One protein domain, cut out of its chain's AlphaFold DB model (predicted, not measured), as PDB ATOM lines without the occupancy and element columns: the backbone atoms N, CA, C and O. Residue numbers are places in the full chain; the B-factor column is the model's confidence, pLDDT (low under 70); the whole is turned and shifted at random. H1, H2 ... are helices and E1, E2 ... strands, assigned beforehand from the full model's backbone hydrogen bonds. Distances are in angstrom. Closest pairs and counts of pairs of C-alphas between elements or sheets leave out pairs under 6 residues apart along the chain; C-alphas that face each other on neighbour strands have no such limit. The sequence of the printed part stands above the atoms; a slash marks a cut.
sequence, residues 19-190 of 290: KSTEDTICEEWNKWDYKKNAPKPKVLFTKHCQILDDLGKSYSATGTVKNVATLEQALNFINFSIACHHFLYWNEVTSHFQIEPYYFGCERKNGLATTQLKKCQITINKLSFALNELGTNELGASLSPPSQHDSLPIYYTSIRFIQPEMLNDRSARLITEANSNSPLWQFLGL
ATOM      1  N   LYS A  19      -1.481 -31.975  41.425       96.19
ATOM      2  CA  LYS A  19      -1.300 -33.164  40.597       96.19
ATOM      3  C   LYS A  19      -2.363 -34.186  40.981       96.19
ATOM      4  O   LYS A  19      -2.793 -34.224  42.132       96.19
ATOM      5  N   SER A  20      -2.824 -34.998  40.031       96.06
ATOM      6  CA  SER A  20      -3.821 -36.027  40.354       96.06
ATOM      7  C   SER A  20      -3.190 -37.114  41.214       96.06
ATOM      8  O   SER A  20      -3.680 -37.406  42.299       96.06
ATOM      9  N   THR A  21      -2.061 -37.644  40.757       96.56
ATOM     10  CA  THR A  21      -1.246 -38.618  41.477       96.56
ATOM     11  C   THR A  21       0.217 -38.227  41.417       96.56
ATOM     12  O   THR A  21       0.641 -37.395  40.606       96.56
ATOM     13  N   GLU A  22       1.005 -38.886  42.252       94.94
ATOM     14  CA  GLU A  22       2.455 -38.774  42.267       94.94
ATOM     15  C   GLU A  22       3.089 -38.944  40.865       94.94
ATOM     16  O   GLU A  22       4.016 -38.218  40.505       94.94
ATOM     17  N   ASP A  23       2.577 -39.856  40.030       95.56
ATOM     18  CA  ASP A  23       3.102 -40.116  38.681       95.56
ATOM     19  C   ASP A  23       2.917 -38.942  37.717       95.56
ATOM     20  O   ASP A  23       3.739 -38.731  36.822       95.56
ATOM     21  N   THR A  24       1.895 -38.112  37.929       95.81
ATOM     22  CA  THR A  24       1.641 -36.937  37.077       95.81
ATOM     23  C   THR A  24       2.608 -35.778  37.318       95.81
ATOM     24  O   THR A  24       2.624 -34.812  36.553       95.81
ATOM     25  N   ILE A  25       3.498 -35.882  38.312       95.81
ATOM     26  CA  ILE A  25       4.625 -34.951  38.462       95.81
ATOM     27  C   ILE A  25       5.512 -34.968  37.206       95.81
ATOM     28  O   ILE A  25       6.017 -33.922  36.802       95.81
ATOM     29  N   CYS A  26       5.639 -36.108  36.512       95.00
ATOM     30  CA  CYS A  26       6.483 -36.191  35.317       95.00
ATOM     31  C   CYS A  26       6.043 -35.277  34.160       95.00
ATOM     32  O   CYS A  26       6.846 -34.965  33.275       95.00
ATOM     33  N   GLU A  27       4.804 -34.778  34.182       94.12
ATOM     34  CA  GLU A  27       4.311 -33.777  33.234       94.12
ATOM     35  C   GLU A  27       5.108 -32.464  33.271       94.12
ATOM     36  O   GLU A  27       5.058 -31.700  32.306       94.12
ATOM     37  N   GLU A  28       5.878 -32.199  34.331       94.50
ATOM     38  CA  GLU A  28       6.775 -31.041  34.402       94.50
ATOM     39  C   GLU A  28       7.841 -31.046  33.299       94.50
ATOM     40  O   GLU A  28       8.175 -29.991  32.754       94.50
ATOM     41  N   TRP A  29       8.342 -32.221  32.904       92.75
ATOM     42  CA  TRP A  29       9.359 -32.357  31.852       92.75
ATOM     43  C   TRP A  29       8.918 -33.178  30.640       92.75
ATOM     44  O   TRP A  29       9.558 -33.091  29.591       92.75
ATOM     45  N   ASN A  30       7.827 -33.939  30.753       89.25
ATOM     46  CA  ASN A  30       7.348 -34.845  29.708       89.25
ATOM     47  C   ASN A  30       5.976 -34.474  29.133       89.25
ATOM     48  O   ASN A  30       5.349 -35.297  28.463       89.25
ATOM     49  N   LYS A  31       5.501 -33.238  29.323       85.94
ATOM     50  CA  LYS A  31       4.256 -32.803  28.683       85.94
ATOM     51  C   LYS A  31       4.361 -32.903  27.161       85.94
ATOM     52  O   LYS A  31       5.258 -32.324  26.550       85.94
ATOM     53  N   TRP A  32       3.427 -33.618  26.543       86.50
ATOM     54  CA  TRP A  32       3.427 -33.817  25.097       86.50
ATOM     55  C   TRP A  32       3.116 -32.516  24.344       86.50
ATOM     56  O   TRP A  32       2.069 -31.896  24.551       86.50
ATOM     57  N   ASP A  33       4.017 -32.095  23.452       86.94
ATOM     58  CA  ASP A  33       3.787 -31.002  22.507       86.94
ATOM     59  C   ASP A  33       3.283 -31.580  21.180       86.94
ATOM     60  O   ASP A  33       4.068 -31.995  20.324       86.94
ATOM     61  N   TYR A  34       1.959 -31.577  20.993       87.62
ATOM     62  CA  TYR A  34       1.312 -32.074  19.774       87.62
ATOM     63  C   TYR A  34       1.804 -31.381  18.495       87.62
ATOM     64  O   TYR A  34       1.758 -31.983  17.428       87.62
ATOM     65  N   LYS A  35       2.304 -30.136  18.576       90.25
ATOM     66  CA  LYS A  35       2.816 -29.418  17.397       90.25
ATOM     67  C   LYS A  35       4.186 -29.929  16.962       90.25
ATOM     68  O   LYS A  35       4.511 -29.865  15.783       90.25
ATOM     69  N   LYS A  36       5.000 -30.386  17.916       87.19
ATOM     70  CA  LYS A  36       6.369 -30.870  17.677       87.19
ATOM     71  C   LYS A  36       6.492 -32.389  17.729       87.19
ATOM     72  O   LYS A  36       7.582 -32.901  17.497       87.19
ATOM     73  N   ASN A  37       5.398 -33.083  18.047       89.44
ATOM     74  CA  ASN A  37       5.343 -34.528  18.243       89.44
ATOM     75  C   ASN A  37       6.447 -35.036  19.192       89.44
ATOM     76  O   ASN A  37       7.128 -36.021  18.914       89.44
ATOM     77  N   ALA A  38       6.682 -34.295  20.276       87.06
ATOM     78  CA  ALA A  38       7.763 -34.560  21.215       87.06
ATOM     79  C   ALA A  38       7.402 -34.069  22.626       87.06
ATOM     80  O   ALA A  38       6.655 -33.095  22.760       87.06
ATOM     81  N   PRO A  39       7.956 -34.683  23.687       86.56
ATOM     82  CA  PRO A  39       7.849 -34.141  25.035       86.56
ATOM     83  C   PRO A  39       8.566 -32.789  25.121       86.56
ATOM     84  O   PRO A  39       9.658 -32.604  24.570       86.56
ATOM     85  N   LYS A  40       7.944 -31.843  25.823       89.62
ATOM     86  CA  LYS A  40       8.471 -30.504  26.057       89.62
ATOM     87  C   LYS A  40       8.381 -30.171  27.549       89.62
ATOM     88  O   LYS A  40       7.282 -30.207  28.101       89.62
ATOM     89  N   PRO A  41       9.494 -29.766  28.181       92.00
ATOM     90  CA  PRO A  41       9.455 -29.320  29.561       92.00
ATOM     91  C   PRO A  41       8.640 -28.036  29.724       92.00
ATOM     92  O   PRO A  41       8.623 -27.166  28.842       92.00
ATOM     93  N   LYS A  42       7.968 -27.909  30.870       93.00
ATOM     94  CA  LYS A  42       7.340 -26.656  31.278       93.00
ATOM     95  C   LYS A  42       8.409 -25.587  31.501       93.00
ATOM     96  O   LYS A  42       9.529 -25.869  31.917       93.00
ATOM     97  N   VAL A  43       8.026 -24.332  31.268       92.50
ATOM     98  CA  VAL A  43       8.914 -23.177  31.464       92.50
ATOM     99  C   VAL A  43       9.369 -23.072  32.921       92.50
ATOM    100  O   VAL A  43      10.549 -22.833  33.159       92.50
ATOM    101  N   LEU A  44       8.468 -23.301  33.885       92.81
ATOM    102  CA  LEU A  44       8.803 -23.268  35.311       92.81
ATOM    103  C   LEU A  44       9.866 -24.307  35.667       92.81
ATOM    104  O   LEU A  44      10.896 -23.962  36.239       92.81
ATOM    105  N   PHE A  45       9.660 -25.553  35.238       94.31
ATOM    106  CA  PHE A  45      10.638 -26.621  35.397       94.31
ATOM    107  C   PHE A  45      12.000 -26.259  34.793       94.31
ATOM    108  O   PHE A  45      13.023 -26.397  35.463       94.31
ATOM    109  N   THR A  46      12.032 -25.730  33.564       92.69
ATOM    110  CA  THR A  46      13.285 -25.274  32.946       92.69
ATOM    111  C   THR A  46      13.974 -24.193  33.781       92.69
ATOM    112  O   THR A  46      15.183 -24.290  33.973       92.69
ATOM    113  N   LYS A  47      13.240 -23.215  34.325       92.44
ATOM    114  CA  LYS A  47      13.810 -22.165  35.186       92.44
ATOM    115  C   LYS A  47      14.402 -22.720  36.478       92.44
ATOM    116  O   LYS A  47      15.529 -22.384  36.825       92.44
ATOM    117  N   HIS A  48      13.687 -23.619  37.152       93.31
ATOM    118  CA  HIS A  48      14.204 -24.299  38.340       93.31
ATOM    119  C   HIS A  48      15.508 -25.048  38.046       93.31
ATOM    120  O   HIS A  48      16.448 -24.981  38.837       93.31
ATOM    121  N   CYS A  49      15.584 -25.717  36.895       92.69
ATOM    122  CA  CYS A  49      16.784 -26.436  36.480       92.69
ATOM    123  C   CYS A  49      17.928 -25.498  36.057       92.69
ATOM    124  O   CYS A  49      19.082 -25.827  36.300       92.69
ATOM    125  N   GLN A  50      17.635 -24.335  35.465       91.81
ATOM    126  CA  GLN A  50      18.643 -23.304  35.180       91.81
ATOM    127  C   GLN A  50      19.290 -22.788  36.467       91.81
ATOM    128  O   GLN A  50      20.505 -22.671  36.528       91.81
ATOM    129  N   ILE A  51      18.503 -22.571  37.521       91.00
ATOM    130  CA  ILE A  51      19.025 -22.092  38.808       91.00
ATOM    131  C   ILE A  51      19.908 -23.150  39.484       91.00
ATOM    132  O   ILE A  51      20.964 -22.821  40.021       91.00
ATOM    133  N   LEU A  52      19.534 -24.432  39.404       89.38
ATOM    134  CA  LEU A  52      20.402 -25.528  39.857       89.38
ATOM    135  C   LEU A  52      21.699 -25.619  39.033       89.38
ATOM    136  O   LEU A  52      22.765 -25.908  39.573       89.38
ATOM    137  N   ASP A  53      21.630 -25.368  37.728       89.56
ATOM    138  CA  ASP A  53      22.809 -25.334  36.859       89.56
ATOM    139  C   ASP A  53      23.735 -24.161  37.215       89.56
ATOM    140  O   ASP A  53      24.950 -24.345  37.298       89.56
ATOM    141  N   ASP A  54      23.178 -22.979  37.495       88.44
ATOM    142  CA  ASP A  54      23.916 -21.795  37.948       88.44
ATOM    143  C   ASP A  54      24.572 -22.019  39.317       88.44
ATOM    144  O   ASP A  54      25.734 -21.639  39.516       88.44
ATOM    145  N   LEU A  55      23.893 -22.731  40.225       86.62
ATOM    146  CA  LEU A  55      24.489 -23.206  41.472       86.62
ATOM    147  C   LEU A  55      25.719 -24.072  41.177       86.62
ATOM    148  O   LEU A  55      26.825 -23.745  41.600       86.62
ATOM    149  N   GLY A  56      25.574 -25.131  40.375       86.06
ATOM    150  CA  GLY A  56      26.689 -26.025  40.044       86.06
ATOM    151  C   GLY A  56      27.824 -25.347  39.256       86.06
ATOM    152  O   GLY A  56      28.994 -25.740  39.364       86.06
ATOM    153  N   LYS A  57      27.525 -24.313  38.460       86.94
ATOM    154  CA  LYS A  57      28.518 -23.477  37.756       86.94
ATOM    155  C   LYS A  57      29.284 -22.548  38.692       86.94
ATOM    156  O   LYS A  57      30.442 -22.237  38.400       86.94
ATOM    157  N   SER A  58      28.675 -22.156  39.809       87.19
ATOM    158  CA  SER A  58      29.312 -21.326  40.835       87.19
ATOM    159  C   SER A  58      30.445 -22.056  41.565       87.19
ATOM    160  O   SER A  58      31.245 -21.402  42.229       87.19
ATOM    161  N   TYR A  59      30.600 -23.369  41.359       81.19
ATOM    162  CA  TYR A  59      31.718 -24.173  41.856       81.19
ATOM    163  C   TYR A  59      32.720 -24.561  40.752       81.19
ATOM    164  O   TYR A  59      32.376 -24.884  39.602       81.19
ATOM    165  N   SER A  60      34.007 -24.564  41.105       78.69
ATOM    166  CA  SER A  60      35.080 -25.160  40.308       78.69
ATOM    167  C   SER A  60      35.016 -26.693  40.328       78.69
ATOM    168  O   SER A  60      34.284 -27.296  41.107       78.69
ATOM    169  N   ALA A  61      35.816 -27.343  39.475       74.94
ATOM    170  CA  ALA A  61      35.987 -28.798  39.524       74.94
ATOM    171  C   ALA A  61      36.619 -29.283  40.846       74.94
ATOM    172  O   ALA A  61      36.481 -30.448  41.193       74.94
ATOM    173  N   THR A  62      37.289 -28.387  41.581       79.50
ATOM    174  CA  THR A  62      37.924 -28.645  42.882       79.50
ATOM    175  C   THR A  62      37.038 -28.249  44.068       79.50
ATOM    176  O   THR A  62      37.522 -28.226  45.193       79.50
ATOM    177  N   GLY A  63      35.772 -27.877  43.835       77.56
ATOM    178  CA  GLY A  63      34.845 -27.441  44.890       77.56
ATOM    179  C   GLY A  63      35.053 -26.002  45.382       77.56
ATOM    180  O   GLY A  63      34.427 -25.585  46.349       77.56
ATOM    181  N   THR A  64      35.904 -25.210  44.727       83.25
ATOM    182  CA  THR A  64      36.133 -23.802  45.082       83.25
ATOM    183  C   THR A  64      35.025 -22.917  44.517       83.25
ATOM    184  O   THR A  64      34.703 -23.005  43.329       83.25
ATOM    185  N   VAL A  65      34.476 -22.024  45.342       86.44
ATOM    186  CA  VAL A  65      33.466 -21.047  44.914       86.44
ATOM    187  C   VAL A  65      34.090 -20.037  43.945       86.44
ATOM    188  O   VAL A  65      35.070 -19.371  44.268       86.44
ATOM    189  N   LYS A  66      33.527 -19.930  42.741       88.44
ATOM    190  CA  LYS A  66      33.943 -18.992  41.686       88.44
ATOM    191  C   LYS A  66      33.213 -17.656  41.757       88.44
ATOM    192  O   LYS A  66      33.786 -16.633  41.398       88.44
ATOM    193  N   ASN A  67      31.944 -17.677  42.154       88.00
ATOM    194  CA  ASN A  67      31.094 -16.496  42.223       88.00
ATOM    195  C   ASN A  67      30.175 -16.606  43.442       88.00
ATOM    196  O   ASN A  67      29.180 -17.328  43.412       88.00
ATOM    197  N   VAL A  68      30.539 -15.898  44.511       88.31
ATOM    198  CA  VAL A  68      29.816 -15.924  45.791       88.31
ATOM    199  C   VAL A  68      28.410 -15.339  45.645       88.31
ATOM    200  O   VAL A  68      27.459 -15.929  46.135       88.31
ATOM    201  N   ALA A  69      28.249 -14.244  44.899       89.25
ATOM    202  CA  ALA A  69      26.946 -13.599  44.738       89.25
ATOM    203  C   ALA A  69      25.942 -14.492  43.985       89.25
ATOM    204  O   ALA A  69      24.792 -14.623  44.397       89.25
ATOM    205  N   THR A  70      26.374 -15.144  42.899       87.69
ATOM    206  CA  THR A  70      25.519 -16.097  42.164       87.69
ATOM    207  C   THR A  70      25.198 -17.330  43.006       87.69
ATOM    208  O   THR A  70      24.063 -17.801  42.974       87.69
ATOM    209  N   LEU A  71      26.167 -17.818  43.788       84.94
ATOM    210  CA  LEU A  71      25.961 -18.911  44.734       84.94
ATOM    211  C   LEU A  71      24.877 -18.559  45.761       84.94
ATOM    212  O   LEU A  71      23.897 -19.289  45.886       84.94
ATOM    213  N   GLU A  72      25.019 -17.430  46.453       85.75
ATOM    214  CA  GLU A  72      24.060 -16.971  47.463       85.75
ATOM    215  C   GLU A  72      22.668 -16.759  46.869       85.75
ATOM    216  O   GLU A  72      21.672 -17.185  47.454       85.75
ATOM    217  N   GLN A  73      22.579 -16.160  45.679       88.75
ATOM    218  CA  GLN A  73      21.304 -15.969  44.994       88.75
ATOM    219  C   GLN A  73      20.628 -17.305  44.659       88.75
ATOM    220  O   GLN A  73      19.431 -17.464  44.909       88.75
ATOM    221  N   ALA A  74      21.377 -18.271  44.120       87.75
ATOM    222  CA  ALA A  74      20.846 -19.586  43.783       87.75
ATOM    223  C   ALA A  74      20.406 -20.357  45.038       87.75
ATOM    224  O   ALA A  74      19.310 -20.918  45.055       87.75
ATOM    225  N   LEU A  75      21.207 -20.329  46.109       84.94
ATOM    226  CA  LEU A  75      20.868 -20.952  47.392       84.94
ATOM    227  C   LEU A  75      19.623 -20.323  48.022       84.94
ATOM    228  O   LEU A  75      18.729 -21.043  48.465       84.94
ATOM    229  N   ASN A  76      19.516 -18.992  48.015       88.88
ATOM    230  CA  ASN A  76      18.338 -18.290  48.521       88.88
ATOM    231  C   ASN A  76      17.087 -18.652  47.722       88.88
ATOM    232  O   ASN A  76      16.053 -18.966  48.308       88.88
ATOM    233  N   PHE A  77      17.183 -18.684  46.392       91.75
ATOM    234  CA  PHE A  77      16.067 -19.098  45.549       91.75
ATOM    235  C   PHE A  77      15.635 -20.541  45.836       91.75
ATOM    236  O   PHE A  77      14.441 -20.821  45.955       91.75
ATOM    237  N   ILE A  78      16.593 -21.460  45.955       88.56
ATOM    238  CA  ILE A  78      16.323 -22.862  46.279       88.56
ATOM    239  C   ILE A  78      15.630 -22.955  47.638       88.56
ATOM    240  O   ILE A  78      14.588 -23.599  47.750       88.56
ATOM    241  N   ASN A  79      16.141 -22.244  48.642       87.94
ATOM    242  CA  ASN A  79      15.544 -22.197  49.971       87.94
ATOM    243  C   ASN A  79      14.116 -21.646  49.954       87.94
ATOM    244  O   ASN A  79      13.241 -22.200  50.618       87.94
ATOM    245  N   PHE A  80      13.859 -20.603  49.170       93.50
ATOM    246  CA  PHE A  80      12.517 -20.061  48.977       93.50
ATOM    247  C   PHE A  80      11.585 -21.066  48.312       93.50
ATOM    248  O   PHE A  80      10.480 -21.301  48.806       93.50
ATOM    249  N   SER A  81      12.044 -21.716  47.244       94.00
ATOM    250  CA  SER A  81      11.267 -22.750  46.569       94.00
ATOM    251  C   SER A  81      10.918 -23.891  47.509       94.00
ATOM    252  O   SER A  81       9.783 -24.339  47.499       94.00
ATOM    253  N   ILE A  82      11.867 -24.374  48.308       89.19
ATOM    254  CA  ILE A  82      11.599 -25.490  49.210       89.19
ATOM    255  C   ILE A  82      10.666 -25.068  50.350       89.19
ATOM    256  O   ILE A  82       9.837 -25.856  50.788       89.19
ATOM    257  N   ALA A  83      10.770 -23.825  50.822       91.00
ATOM    258  CA  ALA A  83       9.899 -23.335  51.877       91.00
ATOM    259  C   ALA A  83       8.444 -23.165  51.412       91.00
ATOM    260  O   ALA A  83       7.546 -23.426  52.207       91.00
ATOM    261  N   CYS A  84       8.181 -22.729  50.172       95.31
ATOM    262  CA  CYS A  84       6.816 -22.384  49.743       95.31
ATOM    263  C   CYS A  84       6.263 -23.137  48.532       95.31
ATOM    264  O   CYS A  84       5.041 -23.253  48.445       95.31
ATOM    265  N   HIS A  85       7.088 -23.634  47.611       96.69
ATOM    266  CA  HIS A  85       6.638 -24.225  46.352       96.69
ATOM    267  C   HIS A  85       6.667 -25.753  46.419       96.69
ATOM    268  O   HIS A  85       7.725 -26.389  46.422       96.69
ATOM    269  N   HIS A  86       5.479 -26.345  46.452       95.94
ATOM    270  CA  HIS A  86       5.288 -27.774  46.658       95.94
ATOM    271  C   HIS A  86       4.378 -28.370  45.585       95.94
ATOM    272  O   HIS A  86       3.563 -27.672  44.987       95.94
ATOM    273  N   PHE A  87       4.462 -29.677  45.383       96.75
ATOM    274  CA  PHE A  87       3.384 -30.450  44.786       96.75
ATOM    275  C   PHE A  87       2.348 -30.807  45.848       96.75
ATOM    276  O   PHE A  87       2.707 -31.042  46.997       96.75
ATOM    277  N   LEU A  88       1.081 -30.884  45.445       96.00
ATOM    278  CA  LEU A  88      -0.008 -31.484  46.215       96.00
ATOM    279  C   LEU A  88      -0.661 -32.569  45.354       96.00
ATOM    280  O   LEU A  88      -1.141 -32.267  44.261       96.00
ATOM    281  N   TYR A  89      -0.686 -33.812  45.829       96.56
ATOM    282  CA  TYR A  89      -1.245 -34.946  45.086       96.56
ATOM    283  C   TYR A  89      -1.889 -35.990  45.983       96.56
ATOM    284  O   TYR A  89      -1.615 -36.057  47.178       96.56
ATOM    285  N   TRP A  90      -2.730 -36.835  45.392       96.50
ATOM    286  CA  TRP A  90      -3.208 -38.044  46.047       96.50
ATOM    287  C   TRP A  90      -2.145 -39.145  45.975       96.50
ATOM    288  O   TRP A  90      -1.687 -39.506  44.886       96.50
ATOM    289  N   ASN A  91      -1.746 -39.681  47.127       94.44
ATOM    290  CA  ASN A  91      -0.906 -40.869  47.205       94.44
ATOM    291  C   ASN A  91      -1.798 -42.098  47.407       94.44
ATOM    292  O   ASN A  91      -2.448 -42.250  48.442       94.44
ATOM    293  N   GLU A  92      -1.804 -42.982  46.412       94.12
ATOM    294  CA  GLU A  92      -2.629 -44.192  46.411       94.12
ATOM    295  C   GLU A  92      -2.198 -45.197  47.489       94.12
ATOM    296  O   GLU A  92      -3.049 -45.824  48.116       94.12
ATOM    297  N   VAL A  93      -0.893 -45.298  47.768       91.38
ATOM    298  CA  VAL A  93      -0.328 -46.229  48.757       91.38
ATOM    299  C   VAL A  93      -0.763 -45.855  50.169       91.38
ATOM    300  O   VAL A  93      -1.186 -46.716  50.933       91.38
ATOM    301  N   THR A  94      -0.687 -44.570  50.521       89.88
ATOM    302  CA  THR A  94      -1.124 -44.095  51.842       89.88
ATOM    303  C   THR A  94      -2.613 -43.765  51.893       89.88
ATOM    304  O   THR A  94      -3.113 -43.453  52.969       89.88
ATOM    305  N   SER A  95      -3.309 -43.787  50.749       93.44
ATOM    306  CA  SER A  95      -4.696 -43.324  50.600       93.44
ATOM    307  C   SER A  95      -4.921 -41.954  51.250       93.44
ATOM    308  O   SER A  95      -5.855 -41.754  52.025       93.44
ATOM    309  N   HIS A  96      -4.008 -41.021  50.971       93.00
ATOM    310  CA  HIS A  96      -4.009 -39.694  51.578       93.00
ATOM    311  C   HIS A  96      -3.422 -38.650  50.627       93.00
ATOM    312  O   HIS A  96      -2.577 -38.969  49.787       93.00
ATOM    313  N   PHE A  97      -3.815 -37.386  50.789       92.88
ATOM    314  CA  PHE A  97      -3.108 -36.277  50.153       92.88
ATOM    315  C   PHE A  97      -1.698 -36.121  50.723       92.88
ATOM    316  O   PHE A  97      -1.491 -36.227  51.934       92.88
ATOM    317  N   GLN A  98      -0.747 -35.836  49.841       93.31
ATOM    318  CA  GLN A  98       0.644 -35.570  50.168       93.31
ATOM    319  C   GLN A  98       1.099 -34.256  49.551       93.31
ATOM    320  O   GLN A  98       0.745 -33.914  48.421       93.31
ATOM    321  N   ILE A  99       1.906 -33.545  50.325       92.94
ATOM    322  CA  ILE A  99       2.623 -32.337  49.960       92.94
ATOM    323  C   ILE A  99       4.103 -32.690  49.888       92.94
ATOM    324  O   ILE A  99       4.647 -33.274  50.822       92.94
ATOM    325  N   GLU A 100       4.768 -32.315  48.806       92.00
ATOM    326  CA  GLU A 100       6.189 -32.595  48.593       92.00
ATOM    327  C   GLU A 100       6.876 -31.361  48.003       92.00
ATOM    328  O   GLU A 100       6.346 -30.792  47.048       92.00
ATOM    329  N   PRO A 101       8.039 -30.922  48.516       92.31
ATOM    330  CA  PRO A 101       8.773 -29.813  47.913       92.31
ATOM    331  C   PRO A 101       9.040 -30.037  46.424       92.31
ATOM    332  O   PRO A 101       9.440 -31.127  46.008       92.31
ATOM    333  N   TYR A 102       8.856 -28.990  45.616       94.62
ATOM    334  CA  TYR A 102       8.888 -29.083  44.152       94.62
ATOM    335  C   TYR A 102      10.166 -29.759  43.622       94.62
ATOM    336  O   TYR A 102      10.109 -30.621  42.744       94.62
ATOM    337  N   TYR A 103      11.330 -29.407  44.180       91.31
ATOM    338  CA  TYR A 103      12.608 -29.993  43.769       91.31
ATOM    339  C   TYR A 103      12.690 -31.497  44.043       91.31
ATOM    340  O   TYR A 103      13.110 -32.238  43.155       91.31
ATOM    341  N   PHE A 104      12.232 -31.954  45.211       89.06
ATOM    342  CA  PHE A 104      12.271 -33.370  45.579       89.06
ATOM    343  C   PHE A 104      11.295 -34.205  44.754       89.06
ATOM    344  O   PHE A 104      11.676 -35.266  44.262       89.06
ATOM    345  N   GLY A 105      10.092 -33.689  44.479       92.38
ATOM    346  CA  GLY A 105       9.163 -34.364  43.570       92.38
ATOM    347  C   GLY A 105       9.747 -34.521  42.160       92.38
ATOM    348  O   GLY A 105       9.643 -35.589  41.551       92.38
ATOM    349  N   CYS A 106      10.428 -33.486  41.654       93.31
ATOM    350  CA  CYS A 106      11.116 -33.550  40.363       93.31
ATOM    351  C   CYS A 106      12.284 -34.544  40.367       93.31
ATOM    352  O   CYS A 106      12.436 -35.315  39.420       93.31
ATOM    353  N   GLU A 107      13.119 -34.526  41.405       90.25
ATOM    354  CA  GLU A 107      14.256 -35.434  41.558       90.25
ATOM    355  C   GLU A 107      13.803 -36.895  41.610       90.25
ATOM    356  O   GLU A 107      14.256 -37.713  40.811       90.25
ATOM    357  N   ARG A 108      12.854 -37.205  42.493       90.38
ATOM    358  CA  ARG A 108      12.366 -38.563  42.755       90.38
ATOM    359  C   ARG A 108      11.758 -39.229  41.522       90.38
ATOM    360  O   ARG A 108      11.866 -40.440  41.350       90.38
ATOM    361  N   LYS A 109      11.138 -38.446  40.637       92.69
ATOM    362  CA  LYS A 109      10.607 -38.918  39.346       92.69
ATOM    363  C   LYS A 109      11.622 -38.802  38.195       92.69
ATOM    364  O   LYS A 109      11.252 -38.942  37.031       92.69
ATOM    365  N   ASN A 110      12.906 -38.605  38.501       89.06
ATOM    366  CA  ASN A 110      14.023 -38.514  37.554       89.06
ATOM    367  C   ASN A 110      13.934 -37.337  36.566       89.06
ATOM    368  O   ASN A 110      14.557 -37.354  35.501       89.06
ATOM    369  N   GLY A 111      13.192 -36.284  36.912       86.56
ATOM    370  CA  GLY A 111      13.081 -35.082  36.094       86.56
ATOM    371  C   GLY A 111      14.416 -34.375  35.921       86.56
ATOM    372  O   GLY A 111      14.749 -33.948  34.822       86.56
ATOM    373  N   LEU A 112      15.244 -34.342  36.965       85.38
ATOM    374  CA  LEU A 112      16.546 -33.664  36.941       85.38
ATOM    375  C   LEU A 112      17.640 -34.438  36.177       85.38
ATOM    376  O   LEU A 112      18.719 -33.904  35.931       85.38
ATOM    377  N   ALA A 113      17.346 -35.664  35.736       84.94
ATOM    378  CA  ALA A 113      18.223 -36.490  34.906       84.94
ATOM    379  C   ALA A 113      17.749 -36.597  33.440       84.94
ATOM    380  O   ALA A 113      18.343 -37.324  32.639       84.94
ATOM    381  N   THR A 114      16.681 -35.889  33.052       83.56
ATOM    382  CA  THR A 114      16.105 -36.024  31.706       83.56
ATOM    383  C   THR A 114      17.011 -35.460  30.610       83.56
ATOM    384  O   THR A 114      17.598 -34.380  30.717       83.56
ATOM    385  N   THR A 115      17.065 -36.152  29.470       84.25
ATOM    386  CA  THR A 115      17.819 -35.708  28.286       84.25
ATOM    387  C   THR A 115      17.275 -34.412  27.684       84.25
ATOM    388  O   THR A 115      18.012 -33.717  26.981       84.25
ATOM    389  N   GLN A 116      16.022 -34.042  27.984       83.38
ATOM    390  CA  GLN A 116      15.437 -32.775  27.528       83.38
ATOM    391  C   GLN A 116      16.181 -31.557  28.089       83.38
ATOM    392  O   GLN A 116      16.234 -30.528  27.420       83.38
ATOM    393  N   LEU A 117      16.832 -31.680  29.252       84.88
ATOM    394  CA  LEU A 117      17.605 -30.592  29.860       84.88
ATOM    395  C   LEU A 117      18.809 -30.180  29.006       84.88
ATOM    396  O   LEU A 117      19.120 -28.993  28.919       84.88
ATOM    397  N   LYS A 118      19.413 -31.121  28.267       84.19
ATOM    398  CA  LYS A 118      20.496 -30.804  27.322       84.19
ATOM    399  C   LYS A 118      20.035 -29.822  26.241       84.19
ATOM    400  O   LYS A 118      20.786 -28.931  25.860       84.19
ATOM    401  N   LYS A 119      18.782 -29.936  25.781       82.88
ATOM    402  CA  LYS A 119      18.195 -29.007  24.795       82.88
ATOM    403  C   LYS A 119      17.976 -27.607  25.369       82.88
ATOM    404  O   LYS A 119      17.898 -26.648  24.610       82.88
ATOM    405  N   CYS A 120      17.897 -27.490  26.692       81.69
ATOM    406  CA  CYS A 120      17.786 -26.230  27.418       81.69
ATOM    407  C   CYS A 120      19.152 -25.650  27.824       81.69
ATOM    408  O   CYS A 120      19.177 -24.701  28.600       81.69
ATOM    409  N   GLN A 121      20.265 -26.199  27.312       86.00
ATOM    410  CA  GLN A 121      21.636 -25.789  27.652       86.00
ATOM    411  C   GLN A 121      21.992 -25.980  29.139       86.00
ATOM    412  O   GLN A 121      22.861 -25.294  29.667       86.00
ATOM    413  N   ILE A 122      21.334 -26.933  29.803       84.62
ATOM    414  CA  ILE A 122      21.561 -27.262  31.212       84.62
ATOM    415  C   ILE A 122      22.546 -28.431  31.300       84.62
ATOM    416  O   ILE A 122      22.378 -29.456  30.626       84.62
ATOM    417  N   THR A 123      23.586 -28.288  32.125       82.50
ATOM    418  CA  THR A 123      24.669 -29.271  32.222       82.50
ATOM    419  C   THR A 123      24.361 -30.286  33.321       82.50
ATOM    420  O   THR A 123      24.477 -29.992  34.504       82.50
ATOM    421  N   ILE A 124      24.030 -31.525  32.946       75.62
ATOM    422  CA  ILE A 124      23.614 -32.575  33.901       75.62
ATOM    423  C   ILE A 124      24.654 -32.810  35.017       75.62
ATOM    424  O   ILE A 124      24.287 -32.917  36.181       75.62
ATOM    425  N   ASN A 125      25.954 -32.794  34.703       75.00
ATOM    426  CA  ASN A 125      27.017 -32.966  35.711       75.00
ATOM    427  C   ASN A 125      27.073 -31.820  36.742       75.00
ATOM    428  O   ASN A 125      27.695 -31.956  37.791       75.00
ATOM    429  N   LYS A 126      26.482 -30.661  36.432       76.50
ATOM    430  CA  LYS A 126      26.354 -29.539  37.366       76.50
ATOM    431  C   LYS A 126      25.104 -29.672  38.227       76.50
ATOM    432  O   LYS A 126      25.159 -29.333  39.406       76.50
ATOM    433  N   LEU A 127      24.044 -30.272  37.683       77.25
ATOM    434  CA  LEU A 127      22.864 -30.649  38.457       77.25
ATOM    435  C   LEU A 127      23.179 -31.700  39.514       77.25
ATOM    436  O   LEU A 127      22.661 -31.585  40.608       77.25
ATOM    437  N   SER A 128      24.044 -32.684  39.244       72.38
ATOM    438  CA  SER A 128      24.410 -33.681  40.262       72.38
ATOM    439  C   SER A 128      25.111 -33.060  41.470       72.38
ATOM    440  O   SER A 128      24.895 -33.503  42.590       72.38
ATOM    441  N   PHE A 129      25.919 -32.013  41.262       73.44
ATOM    442  CA  PHE A 129      26.500 -31.251  42.368       73.44
ATOM    443  C   PHE A 129      25.417 -30.485  43.130       73.44
ATOM    444  O   PHE A 129      25.340 -30.589  44.344       73.44
ATOM    445  N   ALA A 130      24.541 -29.769  42.419       72.06
ATOM    446  CA  ALA A 130      23.430 -29.051  43.037       72.06
ATOM    447  C   ALA A 130      22.475 -29.983  43.797       72.06
ATOM    448  O   ALA A 130      21.972 -29.616  44.847       72.06
ATOM    449  N   LEU A 131      22.257 -31.196  43.288       73.88
ATOM    450  CA  LEU A 131      21.487 -32.251  43.937       73.88
ATOM    451  C   LEU A 131      22.203 -32.817  45.150       73.88
ATOM    452  O   LEU A 131      21.555 -33.065  46.151       73.88
ATOM    453  N   ASN A 132      23.526 -32.968  45.094       74.12
ATOM    454  CA  ASN A 132      24.299 -33.307  46.278       74.12
ATOM    455  C   ASN A 132      24.217 -32.195  47.325       74.12
ATOM    456  O   ASN A 132      24.101 -32.511  48.491       74.12
ATOM    457  N   GLU A 133      24.202 -30.918  46.931       70.69
ATOM    458  CA  GLU A 133      23.974 -29.806  47.861       70.69
ATOM    459  C   GLU A 133      22.538 -29.788  48.402       70.69
ATOM    460  O   GLU A 133      22.336 -29.573  49.588       70.69
ATOM    461  N   LEU A 134      21.522 -30.070  47.581       69.62
ATOM    462  CA  LEU A 134      20.152 -30.315  48.058       69.62
ATOM    463  C   LEU A 134      20.092 -31.524  49.005       69.62
ATOM    464  O   LEU A 134      19.285 -31.525  49.926       69.62
ATOM    465  N   GLY A 135      20.956 -32.509  48.746       66.56
ATOM    466  CA  GLY A 135      21.236 -33.751  49.461       66.56
ATOM    467  C   GLY A 135      21.889 -33.551  50.827       66.56
ATOM    468  O   GLY A 135      21.497 -34.144  51.817       66.56
ATOM    469  N   THR A 136      22.908 -32.703  50.909       62.06
ATOM    470  CA  THR A 136      23.619 -32.362  52.149       62.06
ATOM    471  C   THR A 136      22.824 -31.359  52.971       62.06
ATOM    472  O   THR A 136      22.832 -31.421  54.196       62.06
ATOM    473  N   ASN A 137      22.061 -30.502  52.295       52.44
ATOM    474  CA  ASN A 137      20.973 -29.737  52.881       52.44
ATOM    475  C   ASN A 137      19.667 -30.552  52.895       52.44
ATOM    476  O   ASN A 137      18.595 -29.940  52.904       52.44
ATOM    477  N   GLU A 138      19.732 -31.901  52.847       50.56
ATOM    478  CA  GLU A 138      18.530 -32.727  52.747       50.56
ATOM    479  C   GLU A 138      17.582 -32.391  53.864       50.56
ATOM    480  O   GLU A 138      17.830 -32.579  55.056       50.56
ATOM    481  N   LEU A 139      16.403 -32.019  53.410       47.50
ATOM    482  CA  LEU A 139      15.229 -32.054  54.214       47.50
ATOM    483  C   LEU A 139      14.545 -33.362  53.814       47.50
ATOM    484  O   LEU A 139      13.790 -33.396  52.865       47.50
ATOM    485  N   GLY A 140      14.723 -34.456  54.539       31.80
ATOM    486  CA  GLY A 140      13.774 -35.592  54.575       31.80
ATOM    487  C   GLY A 140      13.310 -36.115  55.948       31.80
ATOM    488  O   GLY A 140      14.118 -36.707  56.636       31.80
ATOM    489  N   ALA A 141      12.043 -35.955  56.358       35.16
ATOM    490  CA  ALA A 141      11.538 -36.198  57.732       35.16
ATOM    491  C   ALA A 141      11.805 -37.593  58.311       35.16
ATOM    492  O   ALA A 141      11.670 -38.574  57.587       35.16
ATOM    493  N   SER A 142      12.030 -37.674  59.633       34.00
ATOM    494  CA  SER A 142      11.336 -38.623  60.527       34.00
ATOM    495  C   SER A 142      11.842 -38.523  61.974       34.00
ATOM    496  O   SER A 142      12.673 -39.319  62.398       34.00
ATOM    497  N   LEU A 143      11.251 -37.634  62.767       39.44
ATOM    498  CA  LEU A 143      10.736 -38.010  64.085       39.44
ATOM    499  C   LEU A 143       9.389 -37.300  64.246       39.44
ATOM    500  O   LEU A 143       9.205 -36.201  63.718       39.44
ATOM    501  N   SER A 144       8.439 -37.940  64.930       47.12
ATOM    502  CA  SER A 144       7.227 -37.278  65.419       47.12
ATOM    503  C   SER A 144       7.594 -35.912  66.011       47.12
ATOM    504  O   SER A 144       8.663 -35.818  66.623       47.12
ATOM    505  N   PRO A 145       6.763 -34.866  65.843       50.28
ATOM    506  CA  PRO A 145       7.065 -33.545  66.384       50.28
ATOM    507  C   PRO A 145       7.551 -33.673  67.836       50.28
ATOM    508  O   PRO A 145       6.833 -34.272  68.640       50.28
ATOM    509  N   PRO A 146       8.758 -33.176  68.182       48.38
ATOM    510  CA  PRO A 146       9.405 -33.481  69.461       48.38
ATOM    511  C   PRO A 146       8.593 -33.021  70.681       48.38
ATOM    512  O   PRO A 146       8.826 -33.486  71.790       48.38
ATOM    513  N   SER A 147       7.608 -32.141  70.484       49.06
ATOM    514  CA  SER A 147       6.525 -31.902  71.434       49.06
ATOM    515  C   SER A 147       5.373 -31.173  70.735       49.06
ATOM    516  O   SER A 147       5.589 -30.173  70.055       49.06
ATOM    517  N   GLN A 148       4.139 -31.652  70.903       49.53
ATOM    518  CA  GLN A 148       2.941 -30.837  70.689       49.53
ATOM    519  C   GLN A 148       2.665 -30.080  71.993       49.53
ATOM    520  O   GLN A 148       1.832 -30.488  72.794       49.53
ATOM    521  N   HIS A 149       3.413 -29.011  72.253       51.31
ATOM    522  CA  HIS A 149       2.933 -27.984  73.175       51.31
ATOM    523  C   HIS A 149       2.222 -26.915  72.348       51.31
ATOM    524  O   HIS A 149       2.775 -26.453  71.350       51.31
ATOM    525  N   ASP A 150       1.023 -26.509  72.778       58.31
ATOM    526  CA  ASP A 150       0.081 -25.629  72.060       58.31
ATOM    527  C   ASP A 150       0.631 -24.254  71.625       58.31
ATOM    528  O   ASP A 150      -0.077 -23.481  70.980       58.31
ATOM    529  N   SER A 151       1.891 -23.929  71.923       61.09
ATOM    530  CA  SER A 151       2.559 -22.668  71.586       61.09
ATOM    531  C   SER A 151       3.886 -22.810  70.828       61.09
ATOM    532  O   SER A 151       4.408 -21.795  70.369       61.09
ATOM    533  N   LEU A 152       4.444 -24.016  70.662       65.75
ATOM    534  CA  LEU A 152       5.761 -24.198  70.035       65.75
ATOM    535  C   LEU A 152       5.661 -24.498  68.525       65.75
ATOM    536  O   LEU A 152       4.665 -25.080  68.082       65.75
ATOM    537  N   PRO A 153       6.669 -24.107  67.718       65.81
ATOM    538  CA  PRO A 153       6.755 -24.506  66.317       65.81
ATOM    539  C   PRO A 153       6.796 -26.022  66.131       65.81
ATOM    540  O   PRO A 153       7.369 -26.749  66.946       65.81
ATOM    541  N   ILE A 154       6.232 -26.493  65.017       66.88
ATOM    542  CA  ILE A 154       6.360 -27.891  64.610       66.88
ATOM    543  C   ILE A 154       7.665 -28.038  63.841       66.88
ATOM    544  O   ILE A 154       7.762 -27.658  62.676       66.88
ATOM    545  N   TYR A 155       8.668 -28.583  64.514       69.12
ATOM    546  CA  TYR A 155      10.010 -28.756  63.982       69.12
ATOM    547  C   TYR A 155      10.147 -30.065  63.200       69.12
ATOM    548  O   TYR A 155      10.026 -31.153  63.762       69.12
ATOM    549  N   TYR A 156      10.451 -29.957  61.910       66.81
ATOM    550  CA  TYR A 156      10.819 -31.068  61.042       66.81
ATOM    551  C   TYR A 156      12.319 -31.038  60.813       66.81
ATOM    552  O   TYR A 156      12.828 -30.135  60.143       66.81
ATOM    553  N   THR A 157      13.039 -32.036  61.321       61.38
ATOM    554  CA  THR A 157      14.480 -32.177  61.057       61.38
ATOM    555  C   THR A 157      14.788 -32.171  59.569       61.38
ATOM    556  O   THR A 157      15.917 -31.910  59.180       61.38
ATOM    557  N   SER A 158      13.788 -32.505  58.751       63.78
ATOM    558  CA  SER A 158      13.953 -32.897  57.373       63.78
ATOM    559  C   SER A 158      12.513 -33.074  56.778       63.78
ATOM    560  O   SER A 158      11.586 -33.342  57.535       63.78
ATOM    561  N   ILE A 159      12.229 -32.847  55.480       64.12
ATOM    562  CA  ILE A 159      10.877 -32.870  54.860       64.12
ATOM    563  C   ILE A 159      10.896 -33.415  53.416       64.12
ATOM    564  O   ILE A 159      11.155 -32.672  52.472       64.12
ATOM    565  N   ARG A 160      10.523 -34.687  53.226       69.62
ATOM    566  CA  ARG A 160      10.271 -35.251  51.883       69.62
ATOM    567  C   ARG A 160       8.785 -35.233  51.539       69.62
ATOM    568  O   ARG A 160       8.422 -34.844  50.439       69.62
ATOM    569  N   PHE A 161       7.933 -35.575  52.503       78.81
ATOM    570  CA  PHE A 161       6.479 -35.550  52.356       78.81
ATOM    571  C   PHE A 161       5.838 -34.978  53.624       78.81
ATOM    572  O   PHE A 161       6.324 -35.221  54.729       78.81
ATOM    573  N   ILE A 162       4.747 -34.239  53.460       81.94
ATOM    574  CA  ILE A 162       3.910 -33.699  54.534       81.94
ATOM    575  C   ILE A 162       2.452 -34.028  54.196       81.94
ATOM    576  O   ILE A 162       2.055 -33.930  53.037       81.94
ATOM    577  N   GLN A 163       1.635 -34.406  55.173       84.94
ATOM    578  CA  GLN A 163       0.180 -34.446  54.981       84.94
ATOM    579  C   GLN A 163      -0.408 -33.041  55.197       84.94
ATOM    580  O   GLN A 163       0.102 -32.320  56.053       84.94
ATOM    581  N   PRO A 164      -1.456 -32.613  54.473       84.31
ATOM    582  CA  PRO A 164      -2.021 -31.269  54.627       84.31
ATOM    583  C   PRO A 164      -2.307 -30.847  56.076       84.31
ATOM    584  O   PRO A 164      -2.070 -29.701  56.433       84.31
ATOM    585  N   GLU A 165      -2.732 -31.775  56.931       78.94
ATOM    586  CA  GLU A 165      -3.059 -31.556  58.346       78.94
ATOM    587  C   GLU A 165      -1.821 -31.258  59.201       78.94
ATOM    588  O   GLU A 165      -1.919 -30.657  60.269       78.94
ATOM    589  N   MET A 166      -0.647 -31.680  58.737       76.06
ATOM    590  CA  MET A 166       0.629 -31.367  59.371       76.06
ATOM    591  C   MET A 166       1.118 -29.967  58.985       76.06
ATOM    592  O   MET A 166       1.972 -29.419  59.677       76.06
ATOM    593  N   LEU A 167       0.608 -29.385  57.893       79.19
ATOM    594  CA  LEU A 167       0.999 -28.053  57.464       79.19
ATOM    595  C   LEU A 167       0.194 -26.997  58.227       79.19
ATOM    596  O   LEU A 167      -0.986 -26.782  57.967       79.19
ATOM    597  N   ASN A 168       0.858 -26.300  59.142       75.50
ATOM    598  CA  ASN A 168       0.293 -25.154  59.839       75.50
ATOM    599  C   ASN A 168       1.222 -23.938  59.754       75.50
ATOM    600  O   ASN A 168       2.343 -24.001  59.249       75.50
ATOM    601  N   ASP A 169       0.743 -22.806  60.260       72.50
ATOM    602  CA  ASP A 169       1.473 -21.538  60.317       72.50
ATOM    603  C   ASP A 169       2.782 -21.604  61.120       72.50
ATOM    604  O   ASP A 169       3.617 -20.705  61.012       72.50
ATOM    605  N   ARG A 170       2.989 -22.680  61.883       73.62
ATOM    606  CA  ARG A 170       4.140 -22.901  62.765       73.62
ATOM    607  C   ARG A 170       5.043 -24.040  62.308       73.62
ATOM    608  O   ARG A 170       6.009 -24.354  63.003       73.62
ATOM    609  N   SER A 171       4.745 -24.669  61.177       79.25
ATOM    610  CA  SER A 171       5.585 -25.698  60.581       79.25
ATOM    611  C   SER A 171       6.945 -25.094  60.239       79.25
ATOM    612  O   SER A 171       7.008 -24.082  59.547       79.25
ATOM    613  N   ALA A 172       8.038 -25.690  60.711       73.25
ATOM    614  CA  ALA A 172       9.400 -25.220  60.481       73.25
ATOM    615  C   ALA A 172      10.347 -26.370  60.151       73.25
ATOM    616  O   ALA A 172      10.331 -27.410  60.801       73.25
ATOM    617  N   ARG A 173      11.195 -26.175  59.146       76.75
ATOM    618  CA  ARG A 173      12.214 -27.118  58.689       76.75
ATOM    619  C   ARG A 173      13.582 -26.755  59.253       76.75
ATOM    620  O   ARG A 173      13.902 -25.577  59.375       76.75
ATOM    621  N   LEU A 174      14.396 -27.745  59.580       68.25
ATOM    622  CA  LEU A 174      15.800 -27.531  59.923       68.25
ATOM    623  C   LEU A 174      16.588 -27.144  58.661       68.25
ATOM    624  O   LEU A 174      16.368 -27.722  57.604       68.25
ATOM    625  N   ILE A 175      17.491 -26.170  58.759       72.25
ATOM    626  CA  ILE A 175      18.353 -25.711  57.653       72.25
ATOM    627  C   ILE A 175      19.852 -25.792  57.987       72.25
ATOM    628  O   ILE A 175      20.681 -25.225  57.285       72.25
ATOM    629  N   THR A 176      20.207 -26.498  59.061       66.12
ATOM    630  CA  THR A 176      21.585 -26.861  59.442       66.12
ATOM    631  C   THR A 176      21.683 -28.366  59.671       66.12
ATOM    632  O   THR A 176      20.671 -29.058  59.713       66.12
ATOM    633  N   GLU A 177      22.885 -28.885  59.917       66.12
ATOM    634  CA  GLU A 177      23.056 -30.270  60.364       66.12
ATOM    635  C   GLU A 177      22.275 -30.551  61.662       66.12
ATOM    636  O   GLU A 177      22.280 -29.739  62.593       66.12
ATOM    637  N   ALA A 178      21.637 -31.724  61.746       60.22
ATOM    638  CA  ALA A 178      20.848 -32.151  62.911       60.22
ATOM    639  C   ALA A 178      21.659 -32.209  64.213       60.22
ATOM    640  O   ALA A 178      21.103 -32.026  65.292       60.22
ATOM    641  N   ASN A 179      22.974 -32.409  64.101       61.31
ATOM    642  CA  ASN A 179      23.898 -32.490  65.230       61.31
ATOM    643  C   ASN A 179      24.597 -31.150  65.534       61.31
ATOM    644  O   ASN A 179      25.542 -31.121  66.320       61.31
ATOM    645  N   SER A 180      24.172 -30.046  64.908       66.94
ATOM    646  CA  SER A 180      24.708 -28.718  65.212       66.94
ATOM    647  C   SER A 180      24.365 -28.311  66.648       66.94
ATOM    648  O   SER A 180      23.228 -28.458  67.091       66.94
ATOM    649  N   ASN A 181      25.327 -27.700  67.348       73.94
ATOM    650  CA  ASN A 181      25.103 -27.091  68.667       73.94
ATOM    651  C   ASN A 181      24.069 -25.949  68.627       73.94
ATOM    652  O   ASN A 181      23.502 -25.593  69.657       73.94
ATOM    653  N   SER A 182      23.835 -25.391  67.439       75.31
ATOM    654  CA  SER A 182      22.887 -24.309  67.189       75.31
ATOM    655  C   SER A 182      22.071 -24.653  65.942       75.31
ATOM    656  O   SER A 182      22.426 -24.210  64.845       75.31
ATOM    657  N   PRO A 183      21.021 -25.487  66.067       72.94
ATOM    658  CA  PRO A 183      20.188 -25.838  64.932       72.94
ATOM    659  C   PRO A 183      19.439 -24.597  64.440       72.94
ATOM    660  O   PRO A 183      18.758 -23.917  65.213       72.94
ATOM    661  N   LEU A 184      19.563 -24.294  63.151       77.00
ATOM    662  CA  LEU A 184      18.846 -23.192  62.526       77.00
ATOM    663  C   LEU A 184      17.553 -23.720  61.910       77.00
ATOM    664  O   LEU A 184      17.575 -24.623  61.078       77.00
ATOM    665  N   TRP A 185      16.428 -23.138  62.307       80.19
ATOM    666  CA  TRP A 185      15.100 -23.526  61.843       80.19
ATOM    667  C   TRP A 185      14.510 -22.446  60.940       80.19
ATOM    668  O   TRP A 185      14.599 -21.255  61.234       80.19
ATOM    669  N   GLN A 186      13.861 -22.865  59.859       85.00
ATOM    670  CA  GLN A 186      13.147 -22.003  58.932       85.00
ATOM    671  C   GLN A 186      11.684 -22.430  58.846       85.00
ATOM    672  O   GLN A 186      11.375 -23.549  58.455       85.00
ATOM    673  N   PHE A 187      10.763 -21.524  59.148       89.06
ATOM    674  CA  PHE A 187       9.336 -21.771  58.951       89.06
ATOM    675  C   PHE A 187       8.993 -22.071  57.477       89.06
ATOM    676  O   PHE A 187       9.578 -21.487  56.560       89.06
ATOM    677  N   LEU A 188       8.007 -22.943  57.260       90.69
ATOM    678  CA  LEU A 188       7.417 -23.249  55.960       90.69
ATOM    679  C   LEU A 188       6.448 -22.156  55.514       90.69
ATOM    680  O   LEU A 188       5.832 -21.454  56.318       90.69
ATOM    681  N   GLY A 189       6.343 -22.001  54.204       94.00
ATOM    682  CA  GLY A 189       5.818 -20.821  53.541       94.00
ATOM    683  C   GLY A 189       6.877 -19.724  53.478       94.00
ATOM    684  O   GLY A 189       8.002 -19.885  53.955       94.00
ATOM    685  N   LEU A 190       6.525 -18.587  52.897       95.81
ATOM    686  CA  LEU A 190       7.379 -17.400  52.897       95.81
ATOM    687  C   LEU A 190       6.611 -16.181  53.400       95.81
ATOM    688  O   LEU A 190       5.438 -16.041  53.049       95.81
TER     689      LEU A 190
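What this domain is: This is residues 19 to 190 of the 290 residues of an uncharacterized protein of Xanthomonas citri pv. malvacearum str. GSPB2388 (UniProt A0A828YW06). The domain is a flat, loop-rich body in which the helical hairpin of H2 and H3 has H6 laid across one side of it, over H2, while the short helix H4 sits near the middle, between H3, H1 and the base of a two-stranded hairpin, E2 and E3. A small sheet of three short strands, E4, E5 and E6, with long loops round it makes one end of the longest axis, and the loop of residues 31 to 42 makes the other. The printed part has 172 residues, with six named helices and six named strands in the order E1, H1, H2, H3, E2, E3, H4, H5, H6, E4, E5, E6. The larger sheet has the order E4, E5, E6 and is mixed, the pair E2 and E3 is antiparallel, and the class is mixed, helices and strands. The whole is compact, with a radius of gyration of the C-alphas of 17.2 A, and spans 55 by 43 by 23 A.

How they stand to each other: In the larger sheet, the inner strand E5, residues 171 to 174, has two neighbours. The edge strand E4, residues 154 to 156, is parallel to it at 34 degrees, with N 172 and O 154 within hydrogen-bond range at 2.8 A. The other edge strand, E6, residues 185 to 187, is antiparallel to E5 at 148 degrees, and the two form a hairpin, with N 173 and O 186 2.7 A apart. H3, residues 68 to 84, only grazes this sheet with its residues 79 to 84; the closest C-alphas of H3 and E6 are those of Ala 83 and Phe 187, 7.3 A. H2, residues 43 to 57, touches H3 with residues 51 to 55 alone, at Leu 55 and Leu 71, whose C-alphas are 5.6 A apart; the two form a helical hairpin at a steep tilt of 40 degrees, opposite ways. H6, residues 124 to 136, touches H2 about perpendicular at 83 degrees, the closest C-alphas being those of Gly 56 and Lys 126, 4.4 A. H4, residues 102 to 108, touches H3 about perpendicular at 90 degrees, closest at the C-alphas of Ile 82 and Tyr 102, 6.8 A. H1, residues 22 to 30, touches H4 about perpendicular at 82 degrees, closest at the C-alphas of Ile 25 and Gly 105, 6.9 A. E2, residues 85 to 91, and E3, residues 96 to 101, form an antiparallel hairpin at 153 degrees, with N 89 and O 98 3.0 A apart. E1, residues 19 to 21, pairs with no named strand; the C-alphas of Lys 19 and Tyr 89 in E2 are 4.8 A apart. H5, residues 116 to 119, is close to but not clearly touching H2, the closest C-alphas being those of Thr 46 and Leu 117, 7.5 A. Every O i to N i+4 pair is within hydrogen-bond range in H2, H3 and H4; in H6 8 of 9 are, in H1 1 of 5 beside 5 of 6 O i to N i+3 pairs, and H5 is too short for such a pair.

Where its parts are: E1 begins at C-alpha 19, (-1.300, -33.164, 40.597). H3 is the longest helix, 24.2 A from C-alpha 68 at (29.816, -15.924, 45.791) to C-alpha 84; H2 measures 20.6 A, H6 18.2 A and H1 14.0 A. E2 measures 18.3 A and E3 16.6 A. E6 ends at C-alpha 187, (9.336, -21.771, 58.951).

The domain as a whole: The C-alphas of Lys 35 and Asn 181 are the two farthest apart, 56.0 A. The printed part has no cut. The links H1 to H2, H6 to E4 and E4 to E5 are long. The mean pLDDT of the printed part is 81.2, and it is under 70 at residues 134 to 160, 174 and 176 to 180.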